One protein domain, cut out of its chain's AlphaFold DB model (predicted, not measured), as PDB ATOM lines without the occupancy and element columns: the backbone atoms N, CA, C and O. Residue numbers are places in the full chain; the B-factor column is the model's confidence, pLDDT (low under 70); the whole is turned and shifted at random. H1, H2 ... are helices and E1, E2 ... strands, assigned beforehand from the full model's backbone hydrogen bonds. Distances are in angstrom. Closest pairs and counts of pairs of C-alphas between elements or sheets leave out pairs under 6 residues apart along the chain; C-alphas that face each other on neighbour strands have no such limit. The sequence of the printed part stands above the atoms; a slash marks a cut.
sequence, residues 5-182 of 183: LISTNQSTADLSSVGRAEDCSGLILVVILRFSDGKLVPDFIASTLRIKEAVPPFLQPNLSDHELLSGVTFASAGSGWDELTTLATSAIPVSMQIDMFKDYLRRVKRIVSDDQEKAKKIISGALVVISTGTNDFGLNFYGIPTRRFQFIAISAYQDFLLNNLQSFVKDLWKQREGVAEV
ATOM      1  N   LEU A   5      18.180  41.705  -1.723       46.16
ATOM      2  CA  LEU A   5      18.049  43.145  -1.550       46.16
ATOM      3  C   LEU A   5      17.154  43.676  -2.673       46.16
ATOM      4  O   LEU A   5      17.565  43.754  -3.832       46.16
ATOM      5  N   ILE A   6      15.907  43.992  -2.325       45.34
ATOM      6  CA  ILE A   6      14.941  44.618  -3.228       45.34
ATOM      7  C   ILE A   6      14.814  46.072  -2.781       45.34
ATOM      8  O   ILE A   6      14.350  46.338  -1.677       45.34
ATOM      9  N   SER A   7      15.247  47.007  -3.625       38.03
ATOM     10  CA  SER A   7      15.087  48.441  -3.376       38.03
ATOM     11  C   SER A   7      14.131  49.017  -4.412       38.03
ATOM     12  O   SER A   7      14.429  49.024  -5.605       38.03
ATOM     13  N   THR A   8      12.983  49.515  -3.958       35.19
ATOM     14  CA  THR A   8      12.109  50.408  -4.732       35.19
ATOM     15  C   THR A   8      12.234  51.813  -4.145       35.19
ATOM     16  O   THR A   8      12.534  51.959  -2.963       35.19
ATOM     17  N   ASN A   9      11.999  52.866  -4.940       38.91
ATOM     18  CA  ASN A   9      12.170  54.276  -4.534       38.91
ATOM     19  C   ASN A   9      11.305  54.734  -3.327       38.91
ATOM     20  O   ASN A   9      11.310  55.915  -2.994       38.91
ATOM     21  N   GLN A  10      10.562  53.832  -2.673       32.03
ATOM     22  CA  GLN A  10       9.776  54.098  -1.463       32.03
ATOM     23  C   GLN A  10      10.143  53.221  -0.251       32.03
ATOM     24  O   GLN A  10       9.562  53.417   0.812       32.03
ATOM     25  N   SER A  11      11.101  52.294  -0.358       32.16
ATOM     26  CA  SER A  11      11.511  51.446   0.769       32.16
ATOM     27  C   SER A  11      13.006  51.571   1.019       32.16
ATOM     28  O   SER A  11      13.820  51.252   0.156       32.16
ATOM     29  N   THR A  12      13.374  51.997   2.227       32.03
ATOM     30  CA  THR A  12      14.737  51.853   2.747       32.03
ATOM     31  C   THR A  12      15.160  50.389   2.640       32.03
ATOM     32  O   THR A  12      14.419  49.504   3.073       32.03
ATOM     33  N   ALA A  13      16.327  50.124   2.050       39.84
ATOM     34  CA  ALA A  13      16.890  48.782   1.995       39.84
ATOM     35  C   ALA A  13      17.192  48.298   3.423       39.84
ATOM     36  O   ALA A  13      18.062  48.851   4.096       39.84
ATOM     37  N   ASP A  14      16.464  47.286   3.897       37.12
ATOM     38  CA  ASP A  14      16.716  46.679   5.202       37.12
ATOM     39  C   ASP A  14      17.899  45.701   5.117       37.12
ATOM     40  O   ASP A  14      17.777  44.548   4.697       37.12
ATOM     41  N   LEU A  15      19.071  46.195   5.518       40.28
ATOM     42  CA  LEU A  15      20.319  45.433   5.577       40.28
ATOM     43  C   LEU A  15      20.393  44.493   6.794       40.28
ATOM     44  O   LEU A  15      21.328  43.697   6.875       40.28
ATOM     45  N   SER A  16      19.434  44.537   7.729       32.66
ATOM     46  CA  SER A  16      19.467  43.722   8.956       32.66
ATOM     47  C   SER A  16      19.247  42.225   8.704       32.66
ATOM     48  O   SER A  16      19.694  41.390   9.490       32.66
ATOM     49  N   SER A  17      18.639  41.868   7.568       36.22
ATOM     50  CA  SER A  17      18.462  40.477   7.123       36.22
ATOM     51  C   SER A  17      19.719  39.869   6.473       36.22
ATOM     52  O   SER A  17      19.798  38.655   6.246       36.22
ATOM     53  N   VAL A  18      20.740  40.687   6.191       43.22
ATOM     54  CA  VAL A  18      22.004  40.248   5.594       43.22
ATOM     55  C   VAL A  18      22.907  39.702   6.702       43.22
ATOM     56  O   VAL A  18      23.743  40.406   7.257       43.22
ATOM     57  N   GLY A  19      22.751  38.418   7.044       37.75
ATOM     58  CA  GLY A  19      23.690  37.727   7.945       37.75
ATOM     59  C   GLY A  19      25.161  37.886   7.507       37.75
ATOM     60  O   GLY A  19      25.435  38.170   6.338       37.75
ATOM     61  N   ARG A  20      26.122  37.667   8.415       35.00
ATOM     62  CA  ARG A  20      27.566  37.706   8.098       35.00
ATOM     63  C   ARG A  20      27.890  36.855   6.856       35.00
ATOM     64  O   ARG A  20      27.337  35.773   6.675       35.00
ATOM     65  N   ALA A  21      28.723  37.396   5.967       42.75
ATOM     66  CA  ALA A  21      28.994  36.876   4.621       42.75
ATOM     67  C   ALA A  21      30.144  35.855   4.554       42.75
ATOM     68  O   ALA A  21      30.565  35.479   3.467       42.75
ATOM     69  N   GLU A  22      30.640  35.397   5.703       39.00
ATOM     70  CA  GLU A  22      31.822  34.529   5.801       39.00
ATOM     71  C   GLU A  22      31.589  33.122   5.196       39.00
ATOM     72  O   GLU A  22      32.548  32.418   4.905       39.00
ATOM     73  N   ASP A  23      30.331  32.776   4.880       41.91
ATOM     74  CA  ASP A  23      29.917  31.520   4.228       41.91
ATOM     75  C   ASP A  23      29.470  31.667   2.751       41.91
ATOM     76  O   ASP A  23      29.076  30.683   2.115       41.91
ATOM     77  N   CYS A  24      29.506  32.870   2.164       41.53
ATOM     78  CA  CYS A  24      29.029  33.114   0.795       41.53
ATOM     79  C   CYS A  24      30.115  32.790  -0.248       41.53
ATOM     80  O   CYS A  24      30.963  33.621  -0.549       41.53
ATOM     81  N   SER A  25      30.078  31.600  -0.853       43.62
ATOM     82  CA  SER A  25      31.035  31.194  -1.904       43.62
ATOM     83  C   SER A  25      30.599  31.521  -3.341       43.62
ATOM     84  O   SER A  25      31.142  30.963  -4.286       43.62
ATOM     85  N   GLY A  26      29.622  32.407  -3.521       47.00
ATOM     86  CA  GLY A  26      29.176  32.890  -4.827       47.00
ATOM     87  C   GLY A  26      28.230  34.071  -4.661       47.00
ATOM     88  O   GLY A  26      27.491  34.129  -3.681       47.00
ATOM     89  N   LEU A  27      28.264  35.026  -5.590       49.72
ATOM     90  CA  LEU A  27      27.354  36.170  -5.657       49.72
ATOM     91  C   LEU A  27      26.692  36.167  -7.031       49.72
ATOM     92  O   LEU A  27      27.383  36.079  -8.036       49.72
ATOM     93  N   ILE A  28      25.369  36.283  -7.101       50.91
ATOM     94  CA  ILE A  28      24.644  36.436  -8.371       50.91
ATOM     95  C   ILE A  28      23.984  37.795  -8.308       50.91
ATOM     96  O   ILE A  28      22.876  37.939  -7.811       50.91
ATOM     97  N   LEU A  29      24.673  38.813  -8.793       50.69
ATOM     98  CA  LEU A  29      24.208  40.178  -8.669       50.69
ATOM     99  C   LEU A  29      23.343  40.570  -9.884       50.69
ATOM    100  O   LEU A  29      23.849  40.697 -10.990       50.69
ATOM    101  N   VAL A  30      22.047  40.842  -9.705       49.22
ATOM    102  CA  VAL A  30      21.136  41.221 -10.811       49.22
ATOM    103  C   VAL A  30      20.725  42.703 -10.732       49.22
ATOM    104  O   VAL A  30      19.547  43.041 -10.721       49.22
ATOM    105  N   VAL A  31      21.675  43.637 -10.625       48.59
ATOM    106  CA  VAL A  31      21.349  45.081 -10.507       48.59
ATOM    107  C   VAL A  31      21.537  45.789 -11.831       48.59
ATOM    108  O   VAL A  31      22.586  45.618 -12.437       48.59
ATOM    109  N   ILE A  32      20.571  46.621 -12.239       53.88
ATOM    110  CA  ILE A  32      20.665  47.474 -13.431       53.88
ATOM    111  C   ILE A  32      21.492  48.762 -13.226       53.88
ATOM    112  O   ILE A  32      21.713  49.227 -12.112       53.88
ATOM    113  N   LEU A  33      21.813  49.372 -14.375       42.06
ATOM    114  CA  LEU A  33      22.331  50.723 -14.600       42.06
ATOM    115  C   LEU A  33      23.836  50.930 -14.343       42.06
ATOM    116  O   LEU A  33      24.254  51.496 -13.338       42.06
ATOM    117  N   ARG A  34      24.662  50.586 -15.342       48.91
ATOM    118  CA  ARG A  34      26.025  51.128 -15.470       48.91
ATOM    119  C   ARG A  34      25.989  52.431 -16.262       48.91
ATOM    120  O   ARG A  34      26.289  52.452 -17.448       48.91
ATOM    121  N   PHE A  35      25.559  53.504 -15.600       51.53
ATOM    122  CA  PHE A  35      25.536  54.868 -16.156       51.53
ATOM    123  C   PHE A  35      26.737  55.705 -15.690       51.53
ATOM    124  O   PHE A  35      26.684  56.928 -15.627       51.53
ATOM    125  N   SER A  36      27.811  55.021 -15.301       59.22
ATOM    126  CA  SER A  36      29.077  55.608 -14.895       59.22
ATOM    127  C   SER A  36      30.209  54.651 -15.262       59.22
ATOM    128  O   SER A  36      30.029  53.430 -15.334       59.22
ATOM    129  N   ASP A  37      31.366  55.240 -15.508       58.31
ATOM    130  CA  ASP A  37      32.680  54.624 -15.646       58.31
ATOM    131  C   ASP A  37      33.333  54.267 -14.292       58.31
ATOM    132  O   ASP A  37      34.317  53.527 -14.268       58.31
ATOM    133  N   GLY A  38      32.769  54.728 -13.169       66.56
ATOM    134  CA  GLY A  38      33.201  54.406 -11.806       66.56
ATOM    135  C   GLY A  38      32.513  53.186 -11.178       66.56
ATOM    136  O   GLY A  38      31.743  52.469 -11.822       66.56
ATOM    137  N   LYS A  39      32.789  52.960  -9.881       74.56
ATOM    138  CA  LYS A  39      32.103  51.943  -9.065       74.56
ATOM    139  C   LYS A  39      30.640  52.322  -8.852       74.56
ATOM    140  O   LYS A  39      30.330  53.439  -8.438       74.56
ATOM    141  N   LEU A  40      29.750  51.369  -9.074       73.69
ATOM    142  CA  LEU A  40      28.317  51.491  -8.831       73.69
ATOM    143  C   LEU A  40      27.949  50.964  -7.441       73.69
ATOM    144  O   LEU A  40      28.716  50.243  -6.810       73.69
ATOM    145  N   VAL A  41      26.727  51.249  -6.982       78.31
ATOM    146  CA  VAL A  41      26.150  50.665  -5.750       78.31
ATOM    147  C   VAL A  41      26.381  49.146  -5.652       78.31
ATOM    148  O   VAL A  41      26.899  48.697  -4.631       78.31
ATOM    149  N   PRO A  42      26.078  48.338  -6.685       75.06
ATOM    150  CA  PRO A  42      26.422  46.918  -6.695       75.06
ATOM    151  C   PRO A  42      27.912  46.593  -6.492       75.06
ATOM    152  O   PRO A  42      28.225  45.619  -5.810       75.06
ATOM    153  N   ASP A  43      28.823  47.404  -7.035       81.38
ATOM    154  CA  ASP A  43      30.269  47.226  -6.848       81.38
ATOM    155  C   ASP A  43      30.680  47.544  -5.408       81.38
ATOM    156  O   ASP A  43      31.485  46.831  -4.815       81.38
ATOM    157  N   PHE A  44      30.080  48.573  -4.801       83.25
ATOM    158  CA  PHE A  44      30.278  48.870  -3.383       83.25
ATOM    159  C   PHE A  44      29.749  47.753  -2.485       83.25
ATOM    160  O   PHE A  44      30.418  47.399  -1.516       83.25
ATOM    161  N   ILE A  45      28.595  47.160  -2.808       82.06
ATOM    162  CA  ILE A  45      28.069  45.991  -2.088       82.06
ATOM    163  C   ILE A  45      29.048  44.819  -2.220       82.06
ATOM    164  O   ILE A  45      29.450  44.246  -1.209       82.06
ATOM    165  N   ALA A  46      29.486  44.492  -3.440       81.81
ATOM    166  CA  ALA A  46      30.422  43.395  -3.684       81.81
ATOM    167  C   ALA A  46      31.773  43.602  -2.973       81.81
ATOM    168  O   ALA A  46      32.298  42.662  -2.372       81.81
ATOM    169  N   SER A  47      32.298  44.830  -2.981       84.50
ATOM    170  CA  SER A  47      33.562  45.195  -2.329       84.50
ATOM    171  C   SER A  47      33.429  45.178  -0.801       84.50
ATOM    172  O   SER A  47      34.269  44.597  -0.115       84.50
ATOM    173  N   THR A  48      32.321  45.687  -0.251       84.44
ATOM    174  CA  THR A  48      32.032  45.652   1.199       84.44
ATOM    175  C   THR A  48      31.911  44.220   1.716       84.44
ATOM    176  O   THR A  48      32.394  43.900   2.802       84.44
ATOM    177  N   LEU A  49      31.313  43.335   0.917       81.44
ATOM    178  CA  LEU A  49      31.211  41.908   1.217       81.44
ATOM    179  C   LEU A  49      32.510  41.135   0.927       81.44
ATOM    180  O   LEU A  49      32.546  39.928   1.147       81.44
ATOM    181  N   ARG A  50      33.573  41.814   0.468       84.12
ATOM    182  CA  ARG A  50      34.884  41.241   0.109       84.12
ATOM    183  C   ARG A  50      34.808  40.148  -0.961       84.12
ATOM    184  O   ARG A  50      35.594  39.208  -0.950       84.12
ATOM    185  N   ILE A  51      33.858  40.280  -1.883       80.44
ATOM    186  CA  ILE A  51      33.633  39.323  -2.972       80.44
ATOM    187  C   ILE A  51      34.466  39.723  -4.189       80.44
ATOM    188  O   ILE A  51      35.217  38.910  -4.722       80.44
ATOM    189  N   LYS A  52      34.332  40.981  -4.626       82.44
ATOM    190  CA  LYS A  52      35.114  41.573  -5.720       82.44
ATOM    191  C   LYS A  52      35.015  43.094  -5.714       82.44
ATOM    192  O   LYS A  52      34.062  43.656  -5.187       82.44
ATOM    193  N   GLU A  53      35.988  43.746  -6.342       84.75
ATOM    194  CA  GLU A  53      36.057  45.210  -6.411       84.75
ATOM    195  C   GLU A  53      35.089  45.829  -7.427       84.75
ATOM    196  O   GLU A  53      34.632  46.953  -7.221       84.75
ATOM    197  N   ALA A  54      34.789  45.111  -8.510       84.25
ATOM    198  CA  ALA A  54      33.832  45.516  -9.533       84.25
ATOM    199  C   ALA A  54      33.186  44.277 -10.153       84.25
ATOM    200  O   ALA A  54      33.877  43.293 -10.416       84.25
ATOM    201  N   VAL A  55      31.878  44.320 -10.399       84.88
ATOM    202  CA  VAL A  55      31.135  43.205 -10.983       84.88
ATOM    203  C   VAL A  55      31.097  43.333 -12.508       84.88
ATOM    204  O   VAL A  55      30.555  44.308 -13.035       84.88
ATOM    205  N   PRO A  56      31.650  42.362 -13.256       87.81
ATOM    206  CA  PRO A  56      31.694  42.433 -14.709       87.81
ATOM    207  C   PRO A  56      30.310  42.202 -15.338       87.81
ATOM    208  O   PRO A  56      29.490  41.451 -14.796       87.81
ATOM    209  N   PRO A  57      30.038  42.790 -16.514       88.88
ATOM    210  CA  PRO A  57      28.831  42.486 -17.266       88.88
ATOM    211  C   PRO A  57      28.904  41.083 -17.882       88.88
ATOM    212  O   PRO A  57      29.927  40.683 -18.436       88.88
ATOM    213  N   PHE A  58      27.792  40.349 -17.847       89.81
ATOM    214  CA  PHE A  58      27.701  38.983 -18.374       89.81
ATOM    215  C   PHE A  58      28.060  38.877 -19.866       89.81
ATOM    216  O   PHE A  58      28.647  37.886 -20.296       89.81
ATOM    217  N   LEU A  59      27.739  39.916 -20.642       90.00
ATOM    218  CA  LEU A  59      28.006  39.997 -22.081       90.00
ATOM    219  C   LEU A  59      29.434  40.461 -22.423       90.00
ATOM    220  O   LEU A  59      29.724  40.742 -23.585       90.00
ATOM    221  N   GLN A  60      30.336  40.572 -21.443       89.62
ATOM    222  CA  GLN A  60      31.730  40.921 -21.709       89.62
ATOM    223  C   GLN A  60      32.399  39.851 -22.604       89.62
ATOM    224  O   GLN A  60      32.409  38.680 -22.220       89.62
ATOM    225  N   PRO A  61      33.017  40.218 -23.752       87.44
ATOM    226  CA  PRO A  61      33.543  39.248 -24.725       87.44
ATOM    227  C   PRO A  61      34.573  38.256 -24.167       87.44
ATOM    228  O   PRO A  61      34.582  37.094 -24.556       87.44
ATOM    229  N   ASN A  62      35.408  38.702 -23.225       89.56
ATOM    230  CA  ASN A  62      36.488  37.908 -22.629       89.56
ATOM    231  C   ASN A  62      36.228  37.617 -21.141       89.56
ATOM    232  O   ASN A  62      37.142  37.684 -20.319       89.56
ATOM    233  N   LEU A  63      34.969  37.361 -20.773       91.00
ATOM    234  CA  LEU A  63      34.596  37.033 -19.398       91.00
ATOM    235  C   LEU A  63      35.197  35.681 -18.982       91.00
ATOM    236  O   LEU A  63      34.791  34.639 -19.502       91.00
ATOM    237  N   SER A  64      36.140  35.704 -18.037       92.06
ATOM    238  CA  SER A  64      36.794  34.493 -17.532       92.06
ATOM    239  C   SER A  64      35.853  33.647 -16.673       92.06
ATOM    240  O   SER A  64      34.895  34.148 -16.080       92.06
ATOM    241  N   ASP A  65      36.154  32.354 -16.556       91.38
ATOM    242  CA  ASP A  65      35.375  31.442 -15.716       91.38
ATOM    243  C   ASP A  65      35.424  31.850 -14.235       91.38
ATOM    244  O   ASP A  65      34.408  31.799 -13.549       91.38
ATOM    245  N   HIS A  66      36.568  32.346 -13.749       88.75
ATOM    246  CA  HIS A  66      36.689  32.883 -12.390       88.75
ATOM    247  C   HIS A  66      35.791  34.108 -12.168       88.75
ATOM    248  O   HIS A  66      35.096  34.199 -11.153       88.75
ATOM    249  N   GLU A  67      35.780  35.047 -13.119       87.94
ATOM    250  CA  GLU A  67      34.905  36.220 -13.068       87.94
ATOM    251  C   GLU A  67      33.433  35.813 -13.058       87.94
ATOM    252  O   GLU A  67      32.644  36.359 -12.285       87.94
ATOM    253  N   LEU A  68      33.081  34.806 -13.861       88.56
ATOM    254  CA  LEU A  68      31.732  34.268 -13.905       88.56
ATOM    255  C   LEU A  68      31.338  33.622 -12.570       88.56
ATOM    256  O   LEU A  68      30.304  33.985 -12.019       88.56
ATOM    257  N   LEU A  69      32.155  32.720 -12.017       87.31
ATOM    258  CA  LEU A  69      31.846  32.023 -10.757       87.31
ATOM    259  C   LEU A  69      31.776  32.963  -9.544       87.31
ATOM    260  O   LEU A  69      31.033  32.698  -8.600       87.31
ATOM    261  N   SER A  70      32.539  34.055  -9.562       84.00
ATOM    262  CA  SER A  70      32.517  35.071  -8.501       84.00
ATOM    263  C   SER A  70      31.363  36.073  -8.643       84.00
ATOM    264  O   SER A  70      31.112  36.841  -7.714       84.00
ATOM    265  N   GLY A  71      30.653  36.068  -9.775       84.81
ATOM    266  CA  GLY A  71      29.429  36.836  -9.993       84.81
ATOM    267  C   GLY A  71      29.511  37.847 -11.129       84.81
ATOM    268  O   GLY A  71      30.541  38.474 -11.364       84.81
ATOM    269  N   VAL A  72      28.390  38.045 -11.813       87.81
ATOM    270  CA  VAL A  72      28.251  38.929 -12.981       87.81
ATOM    271  C   VAL A  72      27.019  39.809 -12.827       87.81
ATOM    272  O   VAL A  72      26.154  39.491 -12.016       87.81
ATOM    273  N   THR A  73      26.915  40.867 -13.632       86.50
ATOM    274  CA  THR A  73      25.686  41.656 -13.789       86.50
ATOM    275  C   THR A  73      25.051  41.464 -15.167       86.50
ATOM    276  O   THR A  73      25.740  41.388 -16.185       86.50
ATOM    277  N   PHE A  74      23.718  41.424 -15.202       86.69
ATOM    278  CA  PHE A  74      22.899  41.379 -16.423       86.69
ATOM    279  C   PHE A  74      22.298  42.749 -16.775       86.69
ATOM    280  O   PHE A  74      21.420  42.845 -17.631       86.69
ATOM    281  N   ALA A  75      22.759  43.806 -16.096       80.31
ATOM    282  CA  ALA A  75      22.274  45.168 -16.247       80.31
ATOM    283  C   ALA A  75      22.197  45.626 -17.703       80.31
ATOM    284  O   ALA A  75      23.193  45.590 -18.425       80.31
ATOM    285  N   SER A  76      21.068  46.226 -18.070       84.94
ATOM    286  CA  SER A  76      20.976  47.053 -19.269       84.94
ATOM    287  C   SER A  76      20.486  48.450 -18.913       84.94
ATOM    288  O   SER A  76      19.404  48.619 -18.339       84.94
ATOM    289  N   ALA A  77      21.310  49.457 -19.206       82.31
ATOM    290  CA  ALA A  77      20.940  50.854 -19.022       82.31
ATOM    291  C   ALA A  77      19.763  51.206 -19.943       82.31
ATOM    292  O   ALA A  77      19.758  50.826 -21.107       82.31
ATOM    293  N   GLY A  78      18.765  51.909 -19.408       82.06
ATOM    294  CA  GLY A  78      17.536  52.255 -20.131       82.06
ATOM    295  C   GLY A  78      16.400  51.236 -19.990       82.06
ATOM    296  O   GLY A  78      15.249  51.595 -20.200       82.06
ATOM    297  N   SER A  79      16.676  50.005 -19.542       87.62
ATOM    298  CA  SER A  79      15.614  49.016 -19.306       87.62
ATOM    299  C   SER A  79      14.670  49.425 -18.166       87.62
ATOM    300  O   SER A  79      15.036  50.193 -17.267       87.62
ATOM    301  N   GLY A  80      13.447  48.899 -18.220       89.06
ATOM    302  CA  GLY A  80      12.380  49.123 -17.247       89.06
ATOM    303  C   GLY A  80      11.460  47.907 -17.137       89.06
ATOM    304  O   GLY A  80      11.567  46.972 -17.935       89.06
ATOM    305  N   TRP A  81      10.579  47.904 -16.139       91.19
ATOM    306  CA  TRP A  81       9.532  46.886 -15.993       91.19
ATOM    307  C   TRP A  81       8.466  46.990 -17.083       91.19
ATOM    308  O   TRP A  81       7.755  46.021 -17.337       91.19
ATOM    309  N   ASP A  82       8.334  48.156 -17.709       91.56
ATOM    310  CA  ASP A  82       7.476  48.379 -18.859       91.56
ATOM    311  C   ASP A  82       8.280  48.191 -20.153       91.56
ATOM    312  O   ASP A  82       9.296  48.852 -20.388       91.56
ATOM    313  N   GLU A  83       7.823  47.298 -21.030       89.06
ATOM    314  CA  GLU A  83       8.484  47.049 -22.315       89.06
ATOM    315  C   GLU A  83       8.547  48.305 -23.194       89.06
ATOM    316  O   GLU A  83       9.518  48.476 -23.934       89.06
ATOM    317  N   LEU A  84       7.583  49.228 -23.062       89.44
ATOM    318  CA  LEU A  84       7.618  50.499 -23.792       89.44
ATOM    319  C   LEU A  84       8.814  51.365 -23.391       89.44
ATOM    320  O   LEU A  84       9.384  52.043 -24.243       89.44
ATOM    321  N   THR A  85       9.235  51.304 -22.125       87.75
ATOM    322  CA  THR A  85      10.445  51.986 -21.651       87.75
ATOM    323  C   THR A  85      11.663  51.464 -22.399       87.75
ATOM    324  O   THR A  85      12.439  52.235 -22.953       87.75
ATOM    325  N   THR A  86      11.789  50.139 -22.469       87.62
ATOM    326  CA  THR A  86      12.920  49.480 -23.128       87.62
ATOM    327  C   THR A  86      12.931  49.758 -24.631       87.62
ATOM    328  O   THR A  86      13.996  50.016 -25.195       87.62
ATOM    329  N   LEU A  87      11.758  49.747 -25.273       87.69
ATOM    330  CA  LEU A  87      11.605  50.080 -26.688       87.69
ATOM    331  C   LEU A  87      12.050  51.519 -26.974       87.69
ATOM    332  O   LEU A  87      12.746  51.757 -27.956       87.69
ATOM    333  N   ALA A  88      11.693  52.466 -26.102       86.06
ATOM    334  CA  ALA A  88      12.077  53.867 -26.253       86.06
ATOM    335  C   ALA A  88      13.594  54.093 -26.119       86.06
ATOM    336  O   ALA A  88      14.129  55.020 -26.724       86.06
ATOM    337  N   THR A  89      14.294  53.260 -25.344       86.06
ATOM    338  CA  THR A  89      15.744  53.387 -25.122       86.06
ATOM    339  C   THR A  89      16.590  52.425 -25.956       86.06
ATOM    340  O   THR A  89      17.813  52.460 -25.840       86.06
ATOM    341  N   SER A  90      15.976  51.534 -26.741       88.38
ATOM    342  CA  SER A  90      16.658  50.419 -27.426       88.38
ATOM    343  C   SER A  90      17.523  49.566 -26.482       88.38
ATOM    344  O   SER A  90      18.584  49.069 -26.864       88.38
ATOM    345  N   ALA A  91      17.097  49.433 -25.222       89.19
ATOM    346  CA  ALA A  91      17.828  48.675 -24.210       89.19
ATOM    347  C   ALA A  91      17.538  47.170 -24.325       89.19
ATOM    348  O   ALA A  91      16.631  46.750 -25.040       89.19
ATOM    349  N   ILE A  92      18.282  46.342 -23.587       88.69
ATOM    350  CA  ILE A  92      17.959  44.916 -23.457       88.69
ATOM    351  C   ILE A  92      16.785  44.781 -22.469       88.69
ATOM    352  O   ILE A  92      16.933  45.193 -21.310       88.69
ATOM    353  N   PRO A  93      15.645  44.192 -22.880       89.19
ATOM    354  CA  PRO A  93      14.485  44.004 -22.013       89.19
ATOM    355  C   PRO A  93      14.804  43.206 -20.754       89.19
ATOM    356  O   PRO A  93      15.626  42.289 -20.770       89.19
ATOM    357  N   VAL A  94      14.091  43.499 -19.666       87.50
ATOM    358  CA  VAL A  94      14.216  42.757 -18.400       87.50
ATOM    359  C   VAL A  94      13.877  41.269 -18.581       87.50
ATOM    360  O   VAL A  94      14.512  40.418 -17.962       87.50
ATOM    361  N   SER A  95      12.954  40.928 -19.486       86.81
ATOM    362  CA  SER A  95      12.650  39.536 -19.851       86.81
ATOM    363  C   SER A  95      13.876  38.795 -20.401       86.81
ATOM    364  O   SER A  95      14.190  37.700 -19.940       86.81
ATOM    365  N   MET A  96      14.650  39.427 -21.286       89.62
ATOM    366  CA  MET A  96      15.903  38.855 -21.794       89.62
ATOM    367  C   MET A  96      16.981  38.735 -20.706       89.62
ATOM    368  O   MET A  96      17.853  37.873 -20.799       89.62
ATOM    369  N   GLN A  97      16.931  39.553 -19.647       87.88
ATOM    370  CA  GLN A  97      17.852  39.423 -18.510       87.88
ATOM    371  C   GLN A  97      17.620  38.125 -17.721       87.88
ATOM    372  O   GLN A  97      18.591  37.539 -17.239       87.88
ATOM    373  N   ILE A  98      16.382  37.614 -17.660       87.25
ATOM    374  CA  ILE A  98      16.107  36.269 -17.124       87.25
ATOM    375  C   ILE A  98      16.729  35.185 -17.999       87.25
ATOM    376  O   ILE A  98      17.282  34.221 -17.471       87.25
ATOM    377  N   ASP A  99      16.670  35.318 -19.319       90.19
ATOM    378  CA  ASP A  99      17.270  34.318 -20.202       90.19
ATOM    379  C   ASP A  99      18.798  34.323 -20.086       90.19
ATOM    380  O   ASP A  99      19.403  33.268 -19.910       90.19
ATOM    381  N   MET A 100      19.422  35.501 -20.008       91.44
ATOM    382  CA  MET A 100      20.850  35.603 -19.687       91.44
ATOM    383  C   MET A 100      21.192  34.973 -18.327       91.44
ATOM    384  O   MET A 100      22.240  34.342 -18.183       91.44
ATOM    385  N   PHE A 101      20.303  35.086 -17.337       89.25
ATOM    386  CA  PHE A 101      20.477  34.418 -16.052       89.25
ATOM    387  C   PHE A 101      20.423  32.884 -16.175       89.25
ATOM    388  O   PHE A 101      21.264  32.194 -15.596       89.25
ATOM    389  N   LYS A 102      19.510  32.327 -16.978       89.94
ATOM    390  CA  LYS A 102      19.485  30.880 -17.270       89.94
ATOM    391  C   LYS A 102      20.782  30.425 -17.938       89.94
ATOM    392  O   LYS A 102      21.337  29.384 -17.585       89.94
ATOM    393  N   ASP A 103      21.292  31.212 -18.877       91.50
ATOM    394  CA  ASP A 103      22.547  30.938 -19.583       91.50
ATOM    395  C   ASP A 103      23.740  30.958 -18.632       91.50
ATOM    396  O   ASP A 103      24.608  30.083 -18.692       91.50
ATOM    397  N   TYR A 104      23.751  31.910 -17.703       90.44
ATOM    398  CA  TYR A 104      24.707  31.953 -16.611       90.44
ATOM    399  C   TYR A 104      24.665  30.675 -15.766       90.44
ATOM    400  O   TYR A 104      25.710  30.054 -15.576       90.44
ATOM    401  N   LEU A 105      23.484  30.224 -15.327       88.75
ATOM    402  CA  LEU A 105      23.349  28.991 -14.538       88.75
ATOM    403  C   LEU A 105      23.909  27.776 -15.294       88.75
ATOM    404  O   LEU A 105      24.639  26.966 -14.717       88.75
ATOM    405  N   ARG A 106      23.641  27.678 -16.603       90.06
ATOM    406  CA  ARG A 106      24.208  26.630 -17.469       90.06
ATOM    407  C   ARG A 106      25.734  26.713 -17.551       90.06
ATOM    408  O   ARG A 106      26.406  25.686 -17.469       90.06
ATOM    409  N   ARG A 107      26.296  27.919 -17.683       91.00
ATOM    410  CA  ARG A 107      27.753  28.130 -17.719       91.00
ATOM    411  C   ARG A 107      28.415  27.772 -16.393       91.00
ATOM    412  O   ARG A 107      29.421  27.071 -16.434       91.00
ATOM    413  N   VAL A 108      27.844  28.178 -15.254       88.62
ATOM    414  CA  VAL A 108      28.337  27.797 -13.916       88.62
ATOM    415  C   VAL A 108      28.415  26.279 -13.811       88.62
ATOM    416  O   VAL A 108      29.497  25.757 -13.562       88.62
ATOM    417  N   LYS A 109      27.312  25.569 -14.092       87.56
ATOM    418  CA  LYS A 109      27.265  24.096 -14.046       87.56
ATOM    419  C   LYS A 109      28.340  23.440 -14.909       87.56
ATOM    420  O   LYS A 109      28.940  22.462 -14.492       87.56
ATOM    421  N   ARG A 110      28.590  23.981 -16.105       89.94
ATOM    422  CA  ARG A 110      29.616  23.460 -17.016       89.94
ATOM    423  C   ARG A 110      31.035  23.663 -16.479       89.94
ATOM    424  O   ARG A 110      31.871  22.797 -16.676       89.94
ATOM    425  N   ILE A 111      31.314  24.803 -15.847       89.31
ATOM    426  CA  ILE A 111      32.652  25.128 -15.323       89.31
ATOM    427  C   ILE A 111      32.994  24.260 -14.108       89.31
ATOM    428  O   ILE A 111      34.144  23.873 -13.938       89.31
ATOM    429  N   VAL A 112      32.007  23.959 -13.261       86.56
ATOM    430  CA  VAL A 112      32.191  23.122 -12.063       86.56
ATOM    431  C   VAL A 112      31.560  21.737 -12.233       86.56
ATOM    432  O   VAL A 112      31.051  21.171 -11.273       86.56
ATOM    433  N   SER A 113      31.579  21.181 -13.451       83.06
ATOM    434  CA  SER A 113      30.930  19.896 -13.769       83.06
ATOM    435  C   SER A 113      31.343  18.761 -12.833       83.06
ATOM    436  O   SER A 113      30.513  17.923 -12.483       83.06
ATOM    437  N   ASP A 114      32.599  18.787 -12.394       83.62
ATOM    438  CA  ASP A 114      33.213  17.765 -11.547       83.62
ATOM    439  C   ASP A 114      32.882  17.950 -10.049       83.62
ATOM    440  O   ASP A 114      33.269  17.126  -9.224       83.62
ATOM    441  N   ASP A 115      32.168  19.024  -9.684       83.62
ATOM    442  CA  ASP A 115      31.842  19.403  -8.305       83.62
ATOM    443  C   ASP A 115      30.433  20.034  -8.220       83.62
ATOM    444  O   ASP A 115      30.242  21.257  -8.172       83.62
ATOM    445  N   GLN A 116      29.415  19.166  -8.219       80.50
ATOM    446  CA  GLN A 116      28.002  19.566  -8.143       80.50
ATOM    447  C   GLN A 116      27.669  20.301  -6.834       80.50
ATOM    448  O   GLN A 116      26.879  21.250  -6.836       80.50
ATOM    449  N   GLU A 117      28.320  19.931  -5.729       82.62
ATOM    450  CA  GLU A 117      28.152  20.604  -4.439       82.62
ATOM    451  C   GLU A 117      28.646  22.049  -4.500       82.62
ATOM    452  O   GLU A 117      27.979  22.966  -4.010       82.62
ATOM    453  N   LYS A 118      29.761  22.304  -5.190       82.12
ATOM    454  CA  LYS A 118      30.237  23.665  -5.441       82.12
ATOM    455  C   LYS A 118      29.280  24.468  -6.316       82.12
ATOM    456  O   LYS A 118      29.028  25.628  -5.986       82.12
ATOM    457  N   ALA A 119      28.699  23.888  -7.373       79.88
ATOM    458  CA  ALA A 119      27.644  24.561  -8.151       79.88
ATOM    459  C   ALA A 119      26.470  24.968  -7.253       79.88
ATOM    460  O   ALA A 119      26.056  26.134  -7.253       79.88
ATOM    461  N   LYS A 120      25.963  24.026  -6.454       81.50
ATOM    462  CA  LYS A 120      24.848  24.257  -5.532       81.50
ATOM    463  C   LYS A 120      25.192  25.337  -4.514       81.50
ATOM    464  O   LYS A 120      24.388  26.245  -4.302       81.50
ATOM    465  N   LYS A 121      26.396  25.312  -3.939       82.81
ATOM    466  CA  LYS A 121      26.861  26.308  -2.964       82.81
ATOM    467  C   LYS A 121      26.984  27.708  -3.573       82.81
ATOM    468  O   LYS A 121      26.562  28.676  -2.949       82.81
ATOM    469  N   ILE A 122      27.503  27.830  -4.798       81.62
ATOM    470  CA  ILE A 122      27.578  29.111  -5.524       81.62
ATOM    471  C   ILE A 122      26.173  29.679  -5.754       81.62
ATOM    472  O   ILE A 122      25.923  30.851  -5.480       81.62
ATOM    473  N   ILE A 123      25.240  28.852  -6.227       81.50
ATOM    474  CA  ILE A 123      23.909  29.305  -6.658       81.50
ATOM    475  C   ILE A 123      22.986  29.586  -5.463       81.50
ATOM    476  O   ILE A 123      22.280  30.599  -5.443       81.50
ATOM    477  N   SER A 124      23.019  28.733  -4.437       80.19
ATOM    478  CA  SER A 124      22.230  28.890  -3.204       80.19
ATOM    479  C   SER A 124      22.833  29.896  -2.212       80.19
ATOM    480  O   SER A 124      22.097  30.505  -1.433       80.19
ATOM    481  N   GLY A 125      24.147  30.126  -2.261       77.44
ATOM    482  CA  GLY A 125      24.844  31.132  -1.452       77.44
ATOM    483  C   GLY A 125      24.790  32.547  -2.032       77.44
ATOM    484  O   GLY A 125      25.126  33.509  -1.340       77.44
ATOM    485  N   ALA A 126      24.340  32.675  -3.280       78.81
ATOM    486  CA  ALA A 126      24.283  33.933  -4.000       78.81
ATOM    487  C   ALA A 126      23.312  34.957  -3.405       78.81
ATOM    488  O   ALA A 126      22.125  34.673  -3.237       78.81
ATOM    489  N   LEU A 127      23.812  36.178  -3.194       80.69
ATOM    490  CA  LEU A 127      22.998  37.373  -2.973       80.69
ATOM    491  C   LEU A 127      22.571  37.962  -4.322       80.69
ATOM    492  O   LEU A 127      23.419  38.327  -5.133       80.69
ATOM    493  N   VAL A 128      21.256  38.087  -4.505       81.00
ATOM    494  CA  VAL A 128      20.620  38.730  -5.659       81.00
ATOM    495  C   VAL A 128      20.109  40.102  -5.250       81.00
ATOM    496  O   VAL A 128      19.299  40.240  -4.334       81.00
ATOM    497  N   VAL A 129      20.582  41.127  -5.947       80.50
ATOM    498  CA  VAL A 129      20.115  42.510  -5.794       80.50
ATOM    499  C   VAL A 129      19.399  42.881  -7.085       80.50
ATOM    500  O   VAL A 129      19.920  42.521  -8.126       80.50
ATOM    501  N   ILE A 130      18.249  43.557  -7.030       81.69
ATOM    502  CA  ILE A 130      17.453  43.999  -8.197       81.69
ATOM    503  C   ILE A 130      17.115  45.479  -8.011       81.69
ATOM    504  O   ILE A 130      16.742  45.884  -6.913       81.69
ATOM    505  N   SER A 131      17.227  46.291  -9.068       79.31
ATOM    506  CA  SER A 131      17.023  47.745  -8.948       79.31
ATOM    507  C   SER A 131      16.453  48.407 -10.204       79.31
ATOM    508  O   SER A 131      17.065  49.341 -10.693       79.31
ATOM    509  N   THR A 132      15.313  47.980 -10.749       81.75
ATOM    510  CA  THR A 132      14.703  48.617 -11.943       81.75
ATOM    511  C   THR A 132      13.379  49.330 -11.649       81.75
ATOM    512  O   THR A 132      12.805  49.143 -10.577       81.75
ATOM    513  N   GLY A 133      12.947  50.232 -12.538       83.00
ATOM    514  CA  GLY A 133      11.759  51.081 -12.347       83.00
ATOM    515  C   GLY A 133      11.964  52.573 -12.628       83.00
ATOM    516  O   GLY A 133      11.025  53.280 -12.983       83.00
ATOM    517  N   THR A 134      13.189  53.090 -12.482       85.38
ATOM    518  CA  THR A 134      13.438  54.543 -12.593       85.38
ATOM    519  C   THR A 134      13.171  55.073 -14.000       85.38
ATOM    520  O   THR A 134      12.587  56.145 -14.148       85.38
ATOM    521  N   ASN A 135      13.542  54.310 -15.032       87.38
ATOM    522  CA  ASN A 135      13.298  54.686 -16.426       87.38
ATOM    523  C   ASN A 135      11.804  54.642 -16.776       87.38
ATOM    524  O   ASN A 135      11.347  55.470 -17.562       87.38
ATOM    525  N   ASP A 136      11.037  53.740 -16.148       89.88
ATOM    526  CA  ASP A 136       9.588  53.651 -16.349       89.88
ATOM    527  C   ASP A 136       8.901  54.950 -15.936       89.88
ATOM    528  O   ASP A 136       8.064  55.466 -16.665       89.88
ATOM    529  N   PHE A 137       9.317  55.558 -14.821       90.12
ATOM    530  CA  PHE A 137       8.801  56.868 -14.430       90.12
ATOM    531  C   PHE A 137       9.437  58.014 -15.215       90.12
ATOM    532  O   PHE A 137       8.726  58.832 -15.798       90.12
ATOM    533  N   GLY A 138      10.767  58.101 -15.213       86.56
ATOM    534  CA  GLY A 138      11.487  59.257 -15.746       86.56
ATOM    535  C   GLY A 138      11.308  59.428 -17.251       86.56
ATOM    536  O   GLY A 138      10.951  60.511 -17.711       86.56
ATOM    537  N   LEU A 139      11.520  58.354 -18.014       84.62
ATOM    538  CA  LEU A 139      11.475  58.396 -19.475       84.62
ATOM    539  C   LEU A 139      10.066  58.123 -19.994       84.62
ATOM    540  O   LEU A 139       9.550  58.897 -20.797       84.62
ATOM    541  N   ASN A 140       9.426  57.053 -19.524       85.81
ATOM    542  CA  ASN A 140       8.192  56.564 -20.135       85.81
ATOM    543  C   ASN A 140       6.913  57.160 -19.521       85.81
ATOM    544  O   ASN A 140       5.970  57.437 -20.243       85.81
ATOM    545  N   PHE A 141       6.841  57.414 -18.215       87.50
ATOM    546  CA  PHE A 141       5.628  57.983 -17.611       87.50
ATOM    547  C   PHE A 141       5.590  59.513 -17.703       87.50
ATOM    548  O   PHE A 141       4.561  60.091 -18.058       87.50
ATOM    549  N   TYR A 142       6.701  60.182 -17.383       88.19
ATOM    550  CA  TYR A 142       6.783  61.646 -17.373       88.19
ATOM    551  C   TYR A 142       7.345  62.240 -18.668       88.19
ATOM    552  O   TYR A 142       6.831  63.264 -19.114       88.19
ATOM    553  N   GLY A 143       8.374  61.625 -19.261       84.19
ATOM    554  CA  GLY A 143       9.029  62.133 -20.471       84.19
ATOM    555  C   GLY A 143       8.201  61.945 -21.746       84.19
ATOM    556  O   GLY A 143       8.026  62.889 -22.514       84.19
ATOM    557  N   ILE A 144       7.656  60.743 -21.955       83.25
ATOM    558  CA  ILE A 144       6.801  60.388 -23.098       83.25
ATOM    559  C   ILE A 144       5.379  60.127 -22.573       83.25
ATOM    560  O   ILE A 144       5.067  59.009 -22.192       83.25
ATOM    561  N   PRO A 145       4.461  61.108 -22.549       73.69
ATOM    562  CA  PRO A 145       3.238  61.041 -21.738       73.69
ATOM    563  C   PRO A 145       2.198  59.983 -22.168       73.69
ATOM    564  O   PRO A 145       1.110  59.932 -21.597       73.69
ATOM    565  N   THR A 146       2.502  59.107 -23.131       82.44
ATOM    566  CA  THR A 146       1.641  58.000 -23.575       82.44
ATOM    567  C   THR A 146       1.163  57.142 -22.403       82.44
ATOM    568  O   THR A 146      -0.039  56.894 -22.283       82.44
ATOM    569  N   ARG A 147       2.060  56.732 -21.492       87.50
ATOM    570  CA  ARG A 147       1.663  55.943 -20.313       87.50
ATOM    571  C   ARG A 147       0.855  56.751 -19.307       87.50
ATOM    572  O   ARG A 147      -0.106  56.220 -18.760       87.50
ATOM    573  N   ARG A 148       1.160  58.037 -19.128       87.25
ATOM    574  CA  ARG A 148       0.376  58.937 -18.271       87.25
ATOM    575  C   ARG A 148      -1.065  59.116 -18.756       87.25
ATOM    576  O   ARG A 148      -1.961  59.255 -17.933       87.25
ATOM    577  N   PHE A 149      -1.306  59.097 -20.067       88.44
ATOM    578  CA  PHE A 149      -2.668  59.145 -20.611       88.44
ATOM    579  C   PHE A 149      -3.410  57.804 -20.508       88.44
ATOM    580  O   PHE A 149      -4.629  57.798 -20.367       88.44
ATOM    581  N   GLN A 150      -2.696  56.675 -20.554       90.69
ATOM    582  CA  GLN A 150      -3.289  55.339 -20.383       90.69
ATOM    583  C   GLN A 150      -3.604  55.017 -18.915       90.69
ATOM    584  O   GLN A 150      -4.630  54.410 -18.617       90.69
ATOM    585  N   PHE A 151      -2.739  55.443 -17.996       90.12
ATOM    586  CA  PHE A 151      -2.888  55.260 -16.557       90.12
ATOM    587  C   PHE A 151      -3.255  56.592 -15.902       90.12
ATOM    588  O   PHE A 151      -2.391  57.330 -15.431       90.12
ATOM    589  N   ILE A 152      -4.559  56.889 -15.858       82.81
ATOM    590  CA  ILE A 152      -5.090  58.140 -15.284       82.81
ATOM    591  C   ILE A 152      -4.653  58.308 -13.818       82.81
ATOM    592  O   ILE A 152      -4.297  59.407 -13.393       82.81
ATOM    593  N   ALA A 153      -4.651  57.214 -13.050       91.88
ATOM    594  CA  ALA A 153      -4.121  57.181 -11.693       91.88
ATOM    595  C   ALA A 153      -2.685  56.642 -11.692       91.88
ATOM    596  O   ALA A 153      -2.428  55.541 -12.181       91.88
ATOM    597  N   ILE A 154      -1.761  57.379 -11.069       92.06
ATOM    598  CA  ILE A 154      -0.363  56.946 -10.914       92.06
ATOM    599  C   ILE A 154      -0.244  55.614 -10.160       92.06
ATOM    600  O   ILE A 154       0.622  54.805 -10.486       92.06
ATOM    601  N   SER A 155      -1.149  55.355  -9.210       94.44
ATOM    602  CA  SER A 155      -1.203  54.095  -8.462       94.44
ATOM    603  C   SER A 155      -1.426  52.895  -9.377       94.44
ATOM    604  O   SER A 155      -0.759  51.883  -9.222       94.44
ATOM    605  N   ALA A 156      -2.265  53.030 -10.407       94.81
ATOM    606  CA  ALA A 156      -2.494  51.955 -11.365       94.81
ATOM    607  C   ALA A 156      -1.228  51.629 -12.181       94.81
ATOM    608  O   ALA A 156      -0.989  50.469 -12.515       94.81
ATOM    609  N   TYR A 157      -0.389  52.631 -12.477       93.88
ATOM    610  CA  TYR A 157       0.904  52.389 -13.121       93.88
ATOM    611  C   TYR A 157       1.900  51.734 -12.158       93.88
ATOM    612  O   TYR A 157       2.609  50.811 -12.543       93.88
ATOM    613  N   GLN A 158       1.922  52.155 -10.890       94.19
ATOM    614  CA  GLN A 158       2.732  51.508  -9.853       94.19
ATOM    615  C   GLN A 158       2.360  50.031  -9.686       94.19
ATOM    616  O   GLN A 158       3.255  49.187  -9.694       94.19
ATOM    617  N   ASP A 159       1.067  49.711  -9.617       95.25
ATOM    618  CA  ASP A 159       0.569  48.337  -9.515       95.25
ATOM    619  C   ASP A 159       0.979  47.500 -10.733       95.25
ATOM    620  O   ASP A 159       1.416  46.358 -10.591       95.25
ATOM    621  N   PHE A 160       0.913  48.077 -11.937       94.69
ATOM    622  CA  PHE A 160       1.399  47.432 -13.156       94.69
ATOM    623  C   PHE A 160       2.894  47.078 -13.071       94.69
ATOM    624  O   PHE A 160       3.266  45.927 -13.307       94.69
ATOM    625  N   LEU A 161       3.753  48.026 -12.679       93.62
ATOM    626  CA  LEU A 161       5.193  47.768 -12.542       93.62
ATOM    627  C   LEU A 161       5.489  46.758 -11.418       93.62
ATOM    628  O   LEU A 161       6.353  45.895 -11.580       93.62
ATOM    629  N   LEU A 162       4.763  46.828 -10.297       93.69
ATOM    630  CA  LEU A 162       4.891  45.884  -9.181       93.69
ATOM    631  C   LEU A 162       4.504  44.460  -9.587       93.69
ATOM    632  O   LEU A 162       5.201  43.519  -9.209       93.69
ATOM    633  N   ASN A 163       3.453  44.291 -10.391       95.06
ATOM    634  CA  ASN A 163       3.065  42.984 -10.924       95.06
ATOM    635  C   ASN A 163       4.169  42.388 -11.812       95.06
ATOM    636  O   ASN A 163       4.503  41.207 -11.673       95.06
ATOM    637  N   ASN A 164       4.797  43.205 -12.662       92.56
ATOM    638  CA  ASN A 164       5.906  42.765 -13.513       92.56
ATOM    639  C   ASN A 164       7.143  42.384 -12.682       92.56
ATOM    640  O   ASN A 164       7.721  41.316 -12.897       92.56
ATOM    641  N   LEU A 165       7.501  43.193 -11.676       91.12
ATOM    642  CA  LEU A 165       8.551  42.861 -10.706       91.12
ATOM    643  C   LEU A 165       8.246  41.547  -9.975       91.12
ATOM    644  O   LEU A 165       9.118  40.687  -9.844       91.12
ATOM    645  N   GLN A 166       7.011  41.363  -9.508       92.00
ATOM    646  CA  GLN A 166       6.618  40.154  -8.791       92.00
ATOM    647  C   GLN A 166       6.734  38.917  -9.689       92.00
ATOM    648  O   GLN A 166       7.215  37.878  -9.230       92.00
ATOM    649  N   SER A 167       6.320  39.014 -10.956       91.81
ATOM    650  CA  SER A 167       6.487  37.923 -11.922       91.81
ATOM    651  C   SER A 167       7.962  37.597 -12.138       91.81
ATOM    652  O   SER A 167       8.357  36.439 -12.030       91.81
ATOM    653  N   PHE A 168       8.792  38.621 -12.343       89.62
ATOM    654  CA  PHE A 168      10.232  38.460 -12.524       89.62
ATOM    655  C   PHE A 168      10.896  37.760 -11.332       89.62
ATOM    656  O   PHE A 168      11.657  36.811 -11.516       89.62
ATOM    657  N   VAL A 169      10.588  38.178 -10.100       88.75
ATOM    658  CA  VAL A 169      11.148  37.559  -8.886       88.75
ATOM    659  C   VAL A 169      10.717  36.097  -8.760       88.75
ATOM    660  O   VAL A 169      11.542  35.249  -8.414       88.75
ATOM    661  N   LYS A 170       9.456  35.774  -9.078       89.94
ATOM    662  CA  LYS A 170       8.969  34.384  -9.093       89.94
ATOM    663  C   LYS A 170       9.720  33.537 -10.116       89.94
ATOM    664  O   LYS A 170      10.077  32.401  -9.812       89.94
ATOM    665  N   ASP A 171       9.972  34.068 -11.305       88.88
ATOM    666  CA  ASP A 171      10.691  33.332 -12.342       88.88
ATOM    667  C   ASP A 171      12.163  33.143 -11.979       88.88
ATOM    668  O   ASP A 171      12.670  32.027 -12.085       88.88
ATOM    669  N   LEU A 172      12.820  34.176 -11.448       86.25
ATOM    670  CA  LEU A 172      14.187  34.088 -10.934       86.25
ATOM    671  C   LEU A 172      14.307  33.024  -9.835       86.25
ATOM    672  O   LEU A 172      15.242  32.223  -9.852       86.25
ATOM    673  N   TRP A 173      13.339  32.977  -8.914       84.88
ATOM    674  CA  TRP A 173      13.274  31.954  -7.871       84.88
ATOM    675  C   TRP A 173      13.155  30.544  -8.457       84.88
ATOM    676  O   TRP A 173      13.951  29.672  -8.116       84.88
ATOM    677  N   LYS A 174      12.221  30.325  -9.392       88.50
ATOM    678  CA  LYS A 174      12.047  29.023 -10.056       88.50
ATOM    679  C   LYS A 174      13.322  28.555 -10.757       88.50
ATOM    680  O   LYS A 174      13.674  27.387 -10.643       88.50
ATOM    681  N   GLN A 175      14.020  29.451 -11.461       84.12
ATOM    682  CA  GLN A 175      15.280  29.094 -12.125       84.12
ATOM    683  C   GLN A 175      16.371  28.708 -11.119       84.12
ATOM    684  O   GLN A 175      17.177  27.823 -11.394       84.12
ATOM    685  N   ARG A 176      16.401  29.359  -9.952       78.88
ATOM    686  CA  ARG A 176      17.383  29.088  -8.899       78.88
ATOM    687  C   ARG A 176      17.139  27.743  -8.211       78.88
ATOM    688  O   ARG A 176      18.080  26.968  -8.074       78.88
ATOM    689  N   GLU A 177      15.899  27.460  -7.816       77.38
ATOM    690  CA  GLU A 177      15.537  26.199  -7.149       77.38
ATOM    691  C   GLU A 177      15.606  25.006  -8.109       77.38
ATOM    692  O   GLU A 177      16.163  23.971  -7.762       77.38
ATOM    693  N   GLY A 178      15.183  25.176  -9.369       68.12
ATOM    694  CA  GLY A 178      15.287  24.125 -10.389       68.12
ATOM    695  C   GLY A 178      16.727  23.700 -10.710       68.12
ATOM    696  O   GLY A 178      16.946  22.701 -11.386       68.12
ATOM    697  N   VAL A 179      17.733  24.439 -10.233       59.22
ATOM    698  CA  VAL A 179      19.139  24.023 -10.284       59.22
ATOM    699  C   VAL A 179      19.558  23.233  -9.040       59.22
ATOM    700  O   VAL A 179      20.433  22.381  -9.160       59.22
ATOM    701  N   ALA A 180      18.942  23.477  -7.884       51.31
ATOM    702  CA  ALA A 180      19.255  22.805  -6.624       51.31
ATOM    703  C   ALA A 180      18.641  21.394  -6.495       51.31
ATOM    704  O   ALA A 180      19.120  20.629  -5.658       51.31
ATOM    705  N   GLU A 181      17.629  21.069  -7.311       46.75
ATOM    706  CA  GLU A 181      16.856  19.810  -7.277       46.75
ATOM    707  C   GLU A 181      17.230  18.780  -8.363       46.75
ATOM    708  O   GLU A 181      16.585  17.740  -8.462       46.75
ATOM    709  N   VAL A 182      18.244  19.036  -9.200       44.53
ATOM    710  CA  VAL A 182      18.702  18.031 -10.181       44.53
ATOM    711  C   VAL A 182      19.608  17.020  -9.469       44.53
ATOM    712  O   VAL A 182      20.829  17.168  -9.489       44.53
TER     713      VAL A 182
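What this domain is: This is residues 5 to 182 of the 183 residues of an uncharacterized protein of Acer yangbiense (UniProt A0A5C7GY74). The model is an elongated body with two long helices, H4 and H8, running the same way at a shallow tilt along its length, and H5 folding back against both near their last residues. H6 and H7 form a corner at the opposite end, where H3 crosses H6; the short strand E1 lies near the middle, and H1 and H2 sit among long loops on the side away from H8. The 178 printed residues hold eight named helices and one named strand, in the order H1 H2 H3 H4 H5 E1 H6 H7 H8, and the class is mostly helix. The whole is compact, with a radius of gyration of the C-alphas of 17.0 A and spans of 55 by 31 by 29 A.

How they stand to each other: Residues 5 to 6 pair in parallel with residues 129 to 130 of E1, residues 128 to 130, which pairs with no named strand. H1, residues 41 to 48, touches no helix; its closest C-alpha to E1 is that of Pro 42, 7.7 A from Val 129. H2, residues 65 to 70, touches residues 104 to 111 of H4, residues 94 to 111, at a steep tilt of 66 degrees, opposite ways; the closest C-alphas, of Leu 69 and Val 108, are 6.3 A apart. H3, residues 83 to 89, touches H6, residues 134 to 143, about perpendicular at 79 degrees, closest at the C-alphas of Thr 85 and Asn 140, 5.3 A. H4, H5, residues 116 to 125, and H8, residues 154 to 180, form an up and down bundle, each helix running against the one before it in the chain. H4 and H5 are a helical hairpin at a shallow tilt of 34.9 degrees, only just short of steep, with the C-alphas of Lys 109 and Ala 119 closest at 5.9 A. H8 touches H4 with residues 168 to 179 alone, at 15 degrees, the same way, closest at the C-alphas of Ile 98 and Leu 172, 6.8 A. H8 touches H5 with residues 176 to 180 alone, closest at the C-alphas of Lys 120 and Ala 180, 5.9 A. H6 and H7, residues 146 to 150, touch only at the corner, and H6 and H8 are near each other. Each O i to N i+4 pair is within hydrogen-bond range in H1, H2, H3, H4, H5 and H7, against 4 of 6 in H6 and 21 of 23 in H8.

Where its parts are: H1 begins at C-alpha 41 (26.150, 50.665, -5.750). H4 measures 25.7 A from C-alpha 94 (14.216, 42.757, -18.400) to C-alpha 111, and H5 13.7 A. H8, the longest, measures 39.6 A and ends at C-alpha 180 (19.255, 22.805, -6.624).

The domain as a whole: The C-alphas farthest apart, of Asp 114 and Ile 152, are 55.8 A apart. The printed part has no cut; the links H1 to H2 and H2 to H3 are long. Mean pLDDT of the printed part is 77.4, with residues 5 to 38 and 178 to 182 under 70.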